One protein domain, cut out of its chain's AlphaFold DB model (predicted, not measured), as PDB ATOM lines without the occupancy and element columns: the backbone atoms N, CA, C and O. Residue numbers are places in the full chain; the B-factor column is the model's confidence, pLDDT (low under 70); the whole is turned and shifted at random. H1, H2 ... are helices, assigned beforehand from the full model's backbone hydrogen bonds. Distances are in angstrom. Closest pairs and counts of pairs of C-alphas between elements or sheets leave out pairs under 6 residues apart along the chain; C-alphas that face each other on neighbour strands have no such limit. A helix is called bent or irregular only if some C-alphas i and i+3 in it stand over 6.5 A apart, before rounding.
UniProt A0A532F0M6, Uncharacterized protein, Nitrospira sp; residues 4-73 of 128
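AT A GLANCE: This is residues 4 to 73 of the 128 residues of an uncharacterized protein of Nitrospira sp (UniProt A0A532F0M6). Two longer helices, H1 and H4, are set roughly as the bar and stem of a slanted T, the last residues of H4 coming near the middle of H1 without clear contact. The short helices H2 and H3 pack on H4 at its residues 63 to 68 and 63 to 67, and two long loops, residues 21 to 34 and 39 to 50, link H1 to H2 and H2 to H3. The printed part has 70 residues, with four named helices in the order H1, H2, H3, H4 and no named strand; the class is all helix. The whole is compact, with a radius of gyration of the C-alphas of 11.6 A and spans of 34 by 25 by 22 A.

IN THESE COORDINATES: H1, residues 4 to 20, begins at C-alpha 4 (112.565, -15.538, 185.018) and is 23.3 A from first to last C-alpha. It has a kink of 31 degrees near residue 14 and is irregular, with C-alphas 15 and 18 7.1 A apart. H2, residues 35 to 38, begins at C-alpha 35 (99.401, -21.834, 173.341) and is 4.9 A long. H3, residues 51 to 55, is 6.2 A long. H4, residues 60 to 72, is 18.4 A long and ends at C-alpha 72 (94.092, -14.748, 180.575).

HOW THE PARTS SIT: H1 is close to H2 but not clearly touching it; their closest C-alphas, of Glu 15 and Tyr 35, are 6.9 A apart. H1 is also close to H3 but not clearly touching it, the closest C-alphas being those of Asn 4 and Trp 52, at 7.7 A. H1 and H4 are close but not clearly touching, with the C-alphas of Arg 12 and Leu 71 closest at 6.2 A. They run the same way at a steep tilt of 69 degrees, only just short of about perpendicular. H2 touches H4 with residues 63 to 68 of H4 alone; the closest C-alphas, of Arg 38 and Ala 64, are 5.4 A apart. H3 touches H4 with residues 63 to 67 of H4 alone, and the C-alphas of Tyr 53 and Arg 63 are closest at 6.8 A. H2 and H3 are only just apart, their closest C-alphas being 8.2 A from each other. In H3 and H4 every O i to N i+4 pair is within hydrogen-bond range, in H1 11 of 13 are, and H2 is too short for such a pair.

THE WHOLE: The two C-alphas farthest apart, of Gly 22 and Asn 58, are separated by 34.6 A. The printed part has no cut. The links H1 to H2, of 14 residues, and H2 to H3, of 12 residues, are long, and the link H3 to H4, of 4 residues, is tight. The mean pLDDT of the printed part is 91.4, and no printed residue is under 70.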
ATOM      1  N   ASN A   4     113.806 -14.777 185.121       78.75
ATOM      2  CA  ASN A   4     112.565 -15.538 185.018       78.75
ATOM      3  C   ASN A   4     111.369 -14.606 184.796       78.75
ATOM      4  O   ASN A   4     110.557 -14.883 183.927       78.75
ATOM      5  N   GLU A   5     111.296 -13.474 185.503       80.75
ATOM      6  CA  GLU A   5     110.248 -12.464 185.278       80.75
ATOM      7  C   GLU A   5     110.262 -11.946 183.839       80.75
ATOM      8  O   GLU A   5     109.216 -11.882 183.201       80.75
ATOM      9  N   TYR A   6     111.445 -11.643 183.296       80.50
ATOM     10  CA  TYR A   6     111.576 -11.214 181.906       80.50
ATOM     11  C   TYR A   6     111.106 -12.295 180.919       80.50
ATOM     12  O   TYR A   6     110.352 -11.998 179.994       80.50
ATOM     13  N   LEU A   7     111.507 -13.556 181.120       83.25
ATOM     14  CA  LEU A   7     111.087 -14.676 180.270       83.25
ATOM     15  C   LEU A   7     109.564 -14.882 180.293       83.25
ATOM     16  O   LEU A   7     108.950 -15.081 179.243       83.25
ATOM     17  N   ILE A   8     108.966 -14.820 181.483       87.38
ATOM     18  CA  ILE A   8     107.524 -14.964 181.716       87.38
ATOM     19  C   ILE A   8     106.771 -13.824 181.016       87.38
ATOM     20  O   ILE A   8     105.838 -14.078 180.248       87.38
ATOM     21  N   ALA A   9     107.240 -12.583 181.183       85.88
ATOM     22  CA  ALA A   9     106.700 -11.407 180.509       85.88
ATOM     23  C   ALA A   9     106.777 -11.551 178.979       85.88
ATOM     24  O   ALA A   9     105.777 -11.411 178.276       85.88
ATOM     25  N   CYS A  10     107.947 -11.897 178.436       86.38
ATOM     26  CA  CYS A  10     108.130 -12.096 176.998       86.38
ATOM     27  C   CYS A  10     107.240 -13.204 176.435       86.38
ATOM     28  O   CYS A  10     106.647 -13.014 175.374       86.38
ATOM     29  N   SER A  11     107.120 -14.329 177.143       89.56
ATOM     30  CA  SER A  11     106.258 -15.441 176.734       89.56
ATOM     31  C   SER A  11     104.821 -14.965 176.562       89.56
ATOM     32  O   SER A  11     104.248 -15.098 175.484       89.56
ATOM     33  N   ARG A  12     104.264 -14.289 177.573       89.75
ATOM     34  CA  ARG A  12     102.904 -13.750 177.489       89.75
ATOM     35  C   ARG A  12     102.777 -12.670 176.403       89.75
ATOM     36  O   ARG A  12     101.749 -12.623 175.730       89.75
ATOM     37  N   TYR A  13     103.807 -11.843 176.172       89.06
ATOM     38  CA  TYR A  13     103.779 -10.826 175.106       89.06
ATOM     39  C   TYR A  13     103.609 -11.484 173.743       89.06
ATOM     40  O   TYR A  13     102.780 -11.052 172.947       89.06
ATOM     41  N   ILE A  14     104.407 -12.522 173.479       90.19
ATOM     42  CA  ILE A  14     104.403 -13.260 172.216       90.19
ATOM     43  C   ILE A  14     103.031 -13.895 171.988       90.19
ATOM     44  O   ILE A  14     102.459 -13.718 170.913       90.19
ATOM     45  N   GLU A  15     102.479 -14.556 173.008       92.56
ATOM     46  CA  GLU A  15     101.177 -15.225 172.930       92.56
ATOM     47  C   GLU A  15     100.014 -14.256 172.674       92.56
ATOM     48  O   GLU A  15      99.123 -14.539 171.871       92.56
ATOM     49  N   LEU A  16     100.029 -13.081 173.312       91.00
ATOM     50  CA  LEU A  16      98.960 -12.087 173.175       91.00
ATOM     51  C   LEU A  16      99.155 -11.134 171.989       91.00
ATOM     52  O   LEU A  16      98.236 -10.387 171.639       91.00
ATOM     53  N   ASN A  17     100.322 -11.132 171.341       90.50
ATOM     54  CA  ASN A  17     100.614 -10.193 170.262       90.50
ATOM     55  C   ASN A  17      99.649 -10.313 169.063       90.50
ATOM     56  O   ASN A  17      99.179  -9.268 168.610       90.50
ATOM     57  N   PRO A  18      99.286 -11.516 168.566       92.94
ATOM     58  CA  PRO A  18      98.315 -11.659 167.479       92.94
ATOM     59  C   PRO A  18      96.928 -11.100 167.822       92.94
ATOM     60  O   PRO A  18      96.287 -10.484 166.969       92.94
ATOM     61  N   VAL A  19      96.489 -11.261 169.075       91.69
ATOM     62  CA  VAL A  19      95.214 -10.712 169.568       91.69
ATOM     63  C   VAL A  19      95.278  -9.193 169.601       91.69
ATOM     64  O   VAL A  19      94.433  -8.502 169.041       91.69
ATOM     65  N   ARG A  20      96.343  -8.655 170.198       88.38
ATOM     66  CA  ARG A  20      96.568  -7.212 170.296       88.38
ATOM     67  C   ARG A  20      96.704  -6.539 168.928       88.38
ATOM     68  O   ARG A  20      96.288  -5.397 168.766       88.38
ATOM     69  N   ALA A  21      97.294  -7.227 167.953       90.94
ATOM     70  CA  ALA A  21      97.399  -6.760 166.574       90.94
ATOM     71  C   ALA A  21      96.070  -6.850 165.799       90.94
ATOM     72  O   ALA A  21      96.027  -6.455 164.636       90.94
ATOM     73  N   GLY A  22      95.001  -7.376 166.410       94.19
ATOM     74  CA  GLY A  22      93.696  -7.556 165.775       94.19
ATOM     75  C   GLY A  22      93.675  -8.649 164.703       94.19
ATOM     76  O   GLY A  22      92.759  -8.678 163.888       94.19
ATOM     77  N   MET A  23      94.679  -9.531 164.670       95.56
ATOM     78  CA  MET A  23      94.770 -10.606 163.674       95.56
ATOM     79  C   MET A  23      93.861 -11.789 164.020       95.56
ATOM     80  O   MET A  23      93.386 -12.482 163.125       95.56
ATOM     81  N   VAL A  24      93.639 -12.029 165.314       96.00
ATOM     82  CA  VAL A  24      92.794 -13.107 165.847       96.00
ATOM     83  C   VAL A  24      92.033 -12.627 167.082       96.00
ATOM     84  O   VAL A  24      92.460 -11.683 167.742       96.00
ATOM     85  N   GLY A  25      90.913 -13.277 167.413       93.25
ATOM     86  CA  GLY A  25      90.124 -12.945 168.608       93.25
ATOM     87  C   GLY A  25      90.676 -13.544 169.904       93.25
ATOM     88  O   GLY A  25      90.409 -13.019 170.981       93.25
ATOM     89  N   HIS A  26      91.449 -14.628 169.809       93.00
ATOM     90  CA  HIS A  26      91.966 -15.362 170.961       93.00
ATOM     91  C   HIS A  26      93.349 -15.976 170.659       93.00
ATOM     92  O   HIS A  26      93.583 -16.366 169.511       93.00
ATOM     93  N   PRO A  27      94.265 -16.133 171.643       92.31
ATOM     94  CA  PRO A  27      95.603 -16.698 171.402       92.31
ATOM     95  C   PRO A  27      95.566 -18.089 170.760       92.31
ATOM     96  O   PRO A  27      96.303 -18.359 169.816       92.31
ATOM     97  N   ARG A  28      94.613 -18.929 171.187       93.69
ATOM     98  CA  ARG A  28      94.346 -20.262 170.607       93.69
ATOM     99  C   ARG A  28      94.117 -20.269 169.090       93.69
ATOM    100  O   ARG A  28      94.291 -21.307 168.460       93.69
ATOM    101  N   ASP A  29      93.681 -19.153 168.513       95.31
ATOM    102  CA  ASP A  29      93.365 -19.060 167.087       95.31
ATOM    103  C   ASP A  29      94.608 -18.675 166.260       95.31
ATOM    104  O   ASP A  29      94.603 -18.773 165.030       95.31
ATOM    105  N   SER A  30      95.704 -18.272 166.915       93.69
ATOM    106  CA  SER A  30      96.996 -18.077 166.262       93.69
ATOM    107  C   SER A  30      97.622 -19.427 165.914       93.69
ATOM    108  O   SER A  30      97.770 -20.303 166.766       93.69
ATOM    109  N   ARG A  31      98.037 -19.599 164.654       89.94
ATOM    110  CA  ARG A  31      98.762 -20.804 164.207       89.94
ATOM    111  C   ARG A  31     100.212 -20.842 164.685       89.94
ATOM    112  O   ARG A  31     100.787 -21.919 164.762       89.94
ATOM    113  N   TRP A  32     100.803 -19.682 164.962       88.06
ATOM    114  CA  TRP A  32     102.219 -19.535 165.307       88.06
ATOM    115  C   TRP A  32     102.361 -19.128 166.770       88.06
ATOM    116  O   TRP A  32     102.804 -18.027 167.087       88.06
ATOM    117  N   SER A  33     101.884 -19.991 167.657       89.50
ATOM    118  CA  SER A  33     101.803 -19.727 169.089       89.50
ATOM    119  C   SER A  33     102.041 -21.025 169.857       89.50
ATOM    120  O   SER A  33     101.590 -22.093 169.431       89.50
ATOM    121  N   SER A  34     102.739 -20.929 170.991       92.62
ATOM    122  CA  SER A  34     102.974 -22.079 171.864       92.62
ATOM    123  C   SER A  34     101.745 -22.426 172.707       92.62
ATOM    124  O   SER A  34     101.721 -23.492 173.317       92.62
ATOM    125  N   TYR A  35     100.687 -21.601 172.675       94.50
ATOM    126  CA  TYR A  35      99.401 -21.834 173.341       94.50
ATOM    127  C   TYR A  35      98.843 -23.237 173.076       94.50
ATOM    128  O   TYR A  35      98.313 -23.882 173.978       94.50
ATOM    129  N   HIS A  36      98.991 -23.755 171.855       94.69
ATOM    130  CA  HIS A  36      98.527 -25.103 171.512       94.69
ATOM    131  C   HIS A  36      99.173 -26.180 172.385       94.69
ATOM    132  O   HIS A  36      98.472 -27.064 172.872       94.69
ATOM    133  N   GLY A  37     100.479 -26.091 172.629       94.62
ATOM    134  CA  GLY A  37     101.163 -27.032 173.510       94.62
ATOM    135  C   GLY A  37     101.053 -26.678 174.986       94.62
ATOM    136  O   GLY A  37     100.821 -27.557 175.810       94.62
ATOM    137  N   ARG A  38     101.151 -25.389 175.322       94.38
ATOM    138  CA  ARG A  38     101.211 -24.908 176.709       94.38
ATOM    139  C   ARG A  38      99.862 -24.799 177.401       94.38
ATOM    140  O   ARG A  38      99.838 -24.945 178.606       94.38
ATOM    141  N   ALA A  39      98.773 -24.532 176.683       94.75
ATOM    142  CA  ALA A  39      97.428 -24.360 177.251       94.75
ATOM    143  C   ALA A  39      96.437 -25.441 176.801       94.75
ATOM    144  O   ALA A  39      95.510 -25.763 177.536       94.75
ATOM    145  N   LEU A  40      96.611 -26.016 175.604       94.31
ATOM    146  CA  LEU A  40      95.722 -27.075 175.097       94.31
ATOM    147  C   LEU A  40      96.324 -28.483 175.209       94.31
ATOM    148  O   LEU A  40      95.675 -29.450 174.811       94.31
ATOM    149  N   GLY A  41      97.558 -28.603 175.709       91.56
ATOM    150  CA  GLY A  41      98.236 -29.885 175.905       91.56
ATOM    151  C   GLY A  41      98.547 -30.638 174.610       91.56
ATOM    152  O   GLY A  41      98.732 -31.854 174.638       91.56
ATOM    153  N   ARG A  42      98.580 -29.959 173.454       92.88
ATOM    154  CA  ARG A  42      98.935 -30.599 172.181       92.88
ATOM    155  C   ARG A  42     100.442 -30.868 172.149       92.88
ATOM    156  O   ARG A  42     101.207 -29.918 172.288       92.88
ATOM    157  N   PRO A  43     100.895 -32.115 171.935       91.06
ATOM    158  CA  PRO A  43     102.320 -32.390 171.813       91.06
ATOM    159  C   PRO A  43     102.947 -31.546 170.699       91.06
ATOM    160  O   PRO A  43     102.460 -31.558 169.567       91.06
ATOM    161  N   ASP A  44     104.021 -30.834 171.023       92.06
ATOM    162  CA  ASP A  44     104.777 -30.021 170.076       92.06
ATOM    163  C   ASP A  44     106.277 -30.245 170.322       92.06
ATOM    164  O   ASP A  44     106.783 -29.857 171.377       92.06
ATOM    165  N   PRO A  45     107.004 -30.880 169.383       91.94
ATOM    166  CA  PRO A  45     108.428 -31.167 169.548       91.94
ATOM    167  C   PRO A  45     109.308 -29.909 169.540       91.94
ATOM    168  O   PRO A  45     110.502 -30.015 169.806       91.94
ATOM    169  N   LEU A  46     108.757 -28.735 169.211       91.12
ATOM    170  CA  LEU A  46     109.470 -27.459 169.264       91.12
ATOM    171  C   LEU A  46     109.439 -26.816 170.658       91.12
ATOM    172  O   LEU A  46     110.082 -25.784 170.860       91.12
ATOM    173  N   LEU A  47     108.675 -27.374 171.604       91.38
ATOM    174  CA  LEU A  47     108.513 -26.816 172.943       91.38
ATOM    175  C   LEU A  47     109.280 -27.628 173.986       91.38
ATOM    176  O   LEU A  47     108.921 -28.759 174.302       91.38
ATOM    177  N   ASP A  48     110.272 -26.990 174.601       89.81
ATOM    178  CA  ASP A  48     110.965 -27.534 175.768       89.81
ATOM    179  C   ASP A  48     110.143 -27.341 177.051       89.81
ATOM    180  O   ASP A  48     109.530 -26.290 177.265       89.81
ATOM    181  N   GLU A  49     110.178 -28.303 177.972       85.62
ATOM    182  CA  GLU A  49     109.565 -28.153 179.296       85.62
ATOM    183  C   GLU A  49     110.430 -27.274 180.219       85.62
ATOM    184  O   GLU A  49     111.200 -27.752 181.049       85.62
ATOM    185  N   ASP A  50     110.306 -25.956 180.060       85.19
ATOM    186  CA  ASP A  50     111.008 -24.977 180.895       85.19
ATOM    187  C   ASP A  50     110.682 -25.145 182.408       85.19
ATOM    188  O   ASP A  50     109.550 -25.499 182.765       85.19
ATOM    189  N   PRO A  51     111.642 -24.878 183.322       90.19
ATOM    190  CA  PRO A  51     111.436 -24.985 184.769       90.19
ATOM    191  C   PRO A  51     110.229 -24.212 185.311       90.19
ATOM    192  O   PRO A  51     109.512 -24.720 186.164       90.19
ATOM    193  N   TRP A  52     109.967 -22.998 184.827       90.44
ATOM    194  CA  TRP A  52     108.788 -22.238 185.232       90.44
ATOM    195  C   TRP A  52     107.505 -22.973 184.831       90.44
ATOM    196  O   TRP A  52     106.663 -23.223 185.693       90.44
ATOM    197  N   TYR A  53     107.383 -23.412 183.576       91.88
ATOM    198  CA  TYR A  53     106.216 -24.176 183.135       91.88
ATOM    199  C   TYR A  53     106.013 -25.466 183.938       91.88
ATOM    200  O   TYR A  53     104.900 -25.754 184.373       91.88
ATOM    201  N   THR A  54     107.080 -26.233 184.179       93.38
ATOM    202  CA  THR A  54     106.988 -27.485 184.949       93.38
ATOM    203  C   THR A  54     106.557 -27.262 186.398       93.38
ATOM    204  O   THR A  54     105.847 -28.100 186.949       93.38
ATOM    205  N   THR A  55     106.887 -26.110 186.991       94.12
ATOM    206  CA  THR A  55     106.435 -25.743 188.344       94.12
ATOM    207  C   THR A  55     104.964 -25.334 188.431       94.12
ATOM    208  O   THR A  55     104.437 -25.268 189.539       94.12
ATOM    209  N   LEU A  56     104.278 -25.090 187.303       93.00
ATOM    210  CA  LEU A  56     102.865 -24.693 187.318       93.00
ATOM    211  C   LEU A  56     101.955 -25.798 187.860       93.00
ATOM    212  O   LEU A  56     100.935 -25.494 188.460       93.00
ATOM    213  N   GLY A  57     102.305 -27.073 187.683       94.94
ATOM    214  CA  GLY A  57     101.443 -28.171 188.105       94.94
ATOM    215  C   GLY A  57     102.085 -29.550 187.993       94.94
ATOM    216  O   GLY A  57     102.963 -29.802 187.167       94.94
ATOM    217  N   ASN A  58     101.585 -30.474 188.814       95.75
ATOM    218  CA  ASN A  58     102.127 -31.831 188.936       95.75
ATOM    219  C   ASN A  58     101.711 -32.780 187.797       95.75
ATOM    220  O   ASN A  58     102.235 -33.889 187.715       95.75
ATOM    221  N   SER A  59     100.793 -32.371 186.917       95.81
ATOM    222  CA  SER A  59     100.402 -33.126 185.720       95.81
ATOM    223  C   SER A  59     100.394 -32.223 184.480       95.81
ATOM    224  O   SER A  59     100.249 -31.005 184.630       95.81
ATOM    225  N   PRO A  60     100.535 -32.780 183.261       94.44
ATOM    226  CA  PRO A  60     100.431 -32.007 182.023       94.44
ATOM    227  C   PRO A  60      99.131 -31.197 181.924       94.44
ATOM    228  O   PRO A  60      99.155 -30.041 181.510       94.44
ATOM    229  N   GLU A  61      98.010 -31.764 182.368       95.94
ATOM    230  CA  GLU A  61      96.689 -31.127 182.347       95.94
ATOM    231  C   GLU A  61      96.622 -29.962 183.335       95.94
ATOM    232  O   GLU A  61      96.133 -28.886 182.994       95.94
ATOM    233  N   ALA A  62      97.162 -30.150 184.545       96.88
ATOM    234  CA  ALA A  62      97.232 -29.095 185.549       96.88
ATOM    235  C   ALA A  62      98.109 -27.928 185.071       96.88
ATOM    236  O   ALA A  62      97.718 -26.771 185.216       96.88
ATOM    237  N   ARG A  63      99.260 -28.224 184.446       96.19
ATOM    238  CA  ARG A  63     100.125 -27.199 183.841       96.19
ATOM    239  C   ARG A  63      99.398 -26.427 182.752       96.19
ATOM    240  O   ARG A  63      99.463 -25.203 182.744       96.19
ATOM    241  N   ALA A  64      98.687 -27.136 181.876       95.56
ATOM    242  CA  ALA A  64      97.976 -26.527 180.764       95.56
ATOM    243  C   ALA A  64      96.868 -25.573 181.225       95.56
ATOM    244  O   ALA A  64      96.784 -24.435 180.761       95.56
ATOM    245  N   MET A  65      96.072 -26.012 182.199       96.19
ATOM    246  CA  MET A  65      95.013 -25.208 182.804       96.19
ATOM    247  C   MET A  65      95.573 -23.951 183.480       96.19
ATOM    248  O   MET A  65      95.132 -22.845 183.183       96.19
ATOM    249  N   ILE A  66      96.601 -24.102 184.322       95.62
ATOM    250  CA  ILE A  66      97.205 -22.979 185.054       95.62
ATOM    251  C   ILE A  66      97.910 -22.010 184.098       95.62
ATOM    252  O   ILE A  66      97.856 -20.799 184.300       95.62
ATOM    253  N   TYR A  67      98.539 -22.508 183.031       94.38
ATOM    254  CA  TYR A  67      99.127 -21.659 181.998       94.38
ATOM    255  C   TYR A  67      98.059 -20.841 181.259       94.38
ATOM    256  O   TYR A  67      98.256 -19.646 181.043       94.38
ATOM    257  N   ALA A  68      96.929 -21.456 180.887       93.75
ATOM    258  CA  ALA A  68      95.819 -20.754 180.244       93.75
ATOM    259  C   ALA A  68      95.256 -19.650 181.156       93.75
ATOM    260  O   ALA A  68      95.165 -18.497 180.735       93.75
ATOM    261  N   GLU A  69      94.990 -19.973 182.425       93.25
ATOM    262  CA  GLU A  69      94.538 -19.007 183.433       93.25
ATOM    263  C   GLU A  69      95.542 -17.867 183.623       93.25
ATOM    264  O   GLU A  69      95.167 -16.696 183.643       93.25
ATOM    265  N   TRP A  70      96.835 -18.182 183.719       91.88
ATOM    266  CA  TRP A  70      97.891 -17.183 183.845       91.88
ATOM    267  C   TRP A  70      97.973 -16.258 182.624       91.88
ATOM    268  O   TRP A  70      98.293 -15.078 182.780       91.88
ATOM    269  N   LEU A  71      97.713 -16.759 181.417       90.81
ATOM    270  CA  LEU A  71      97.735 -15.949 180.202       90.81
ATOM    271  C   LEU A  71      96.521 -15.010 180.118       90.81
ATOM    272  O   LEU A  71      96.653 -13.881 179.646       90.81
ATOM    273  N   GLU A  72      95.362 -15.483 180.575       84.69
ATOM    274  CA  GLU A  72      94.092 -14.748 180.575       84.69
ATOM    275  C   GLU A  72      93.951 -13.784 181.763       84.69
ATOM    276  O   GLU A  72      93.208 -12.801 181.682       84.69
ATOM    277  N   ALA A  73      94.680 -14.029 182.857       85.50
ATOM    278  CA  ALA A  73      94.716 -13.152 184.017       85.50
ATOM    279  C   ALA A  73      95.119 -11.725 183.614       85.50
ATOM    280  O   ALA A  73      96.030 -11.516 182.809       85.50
TER     281      ALA A  73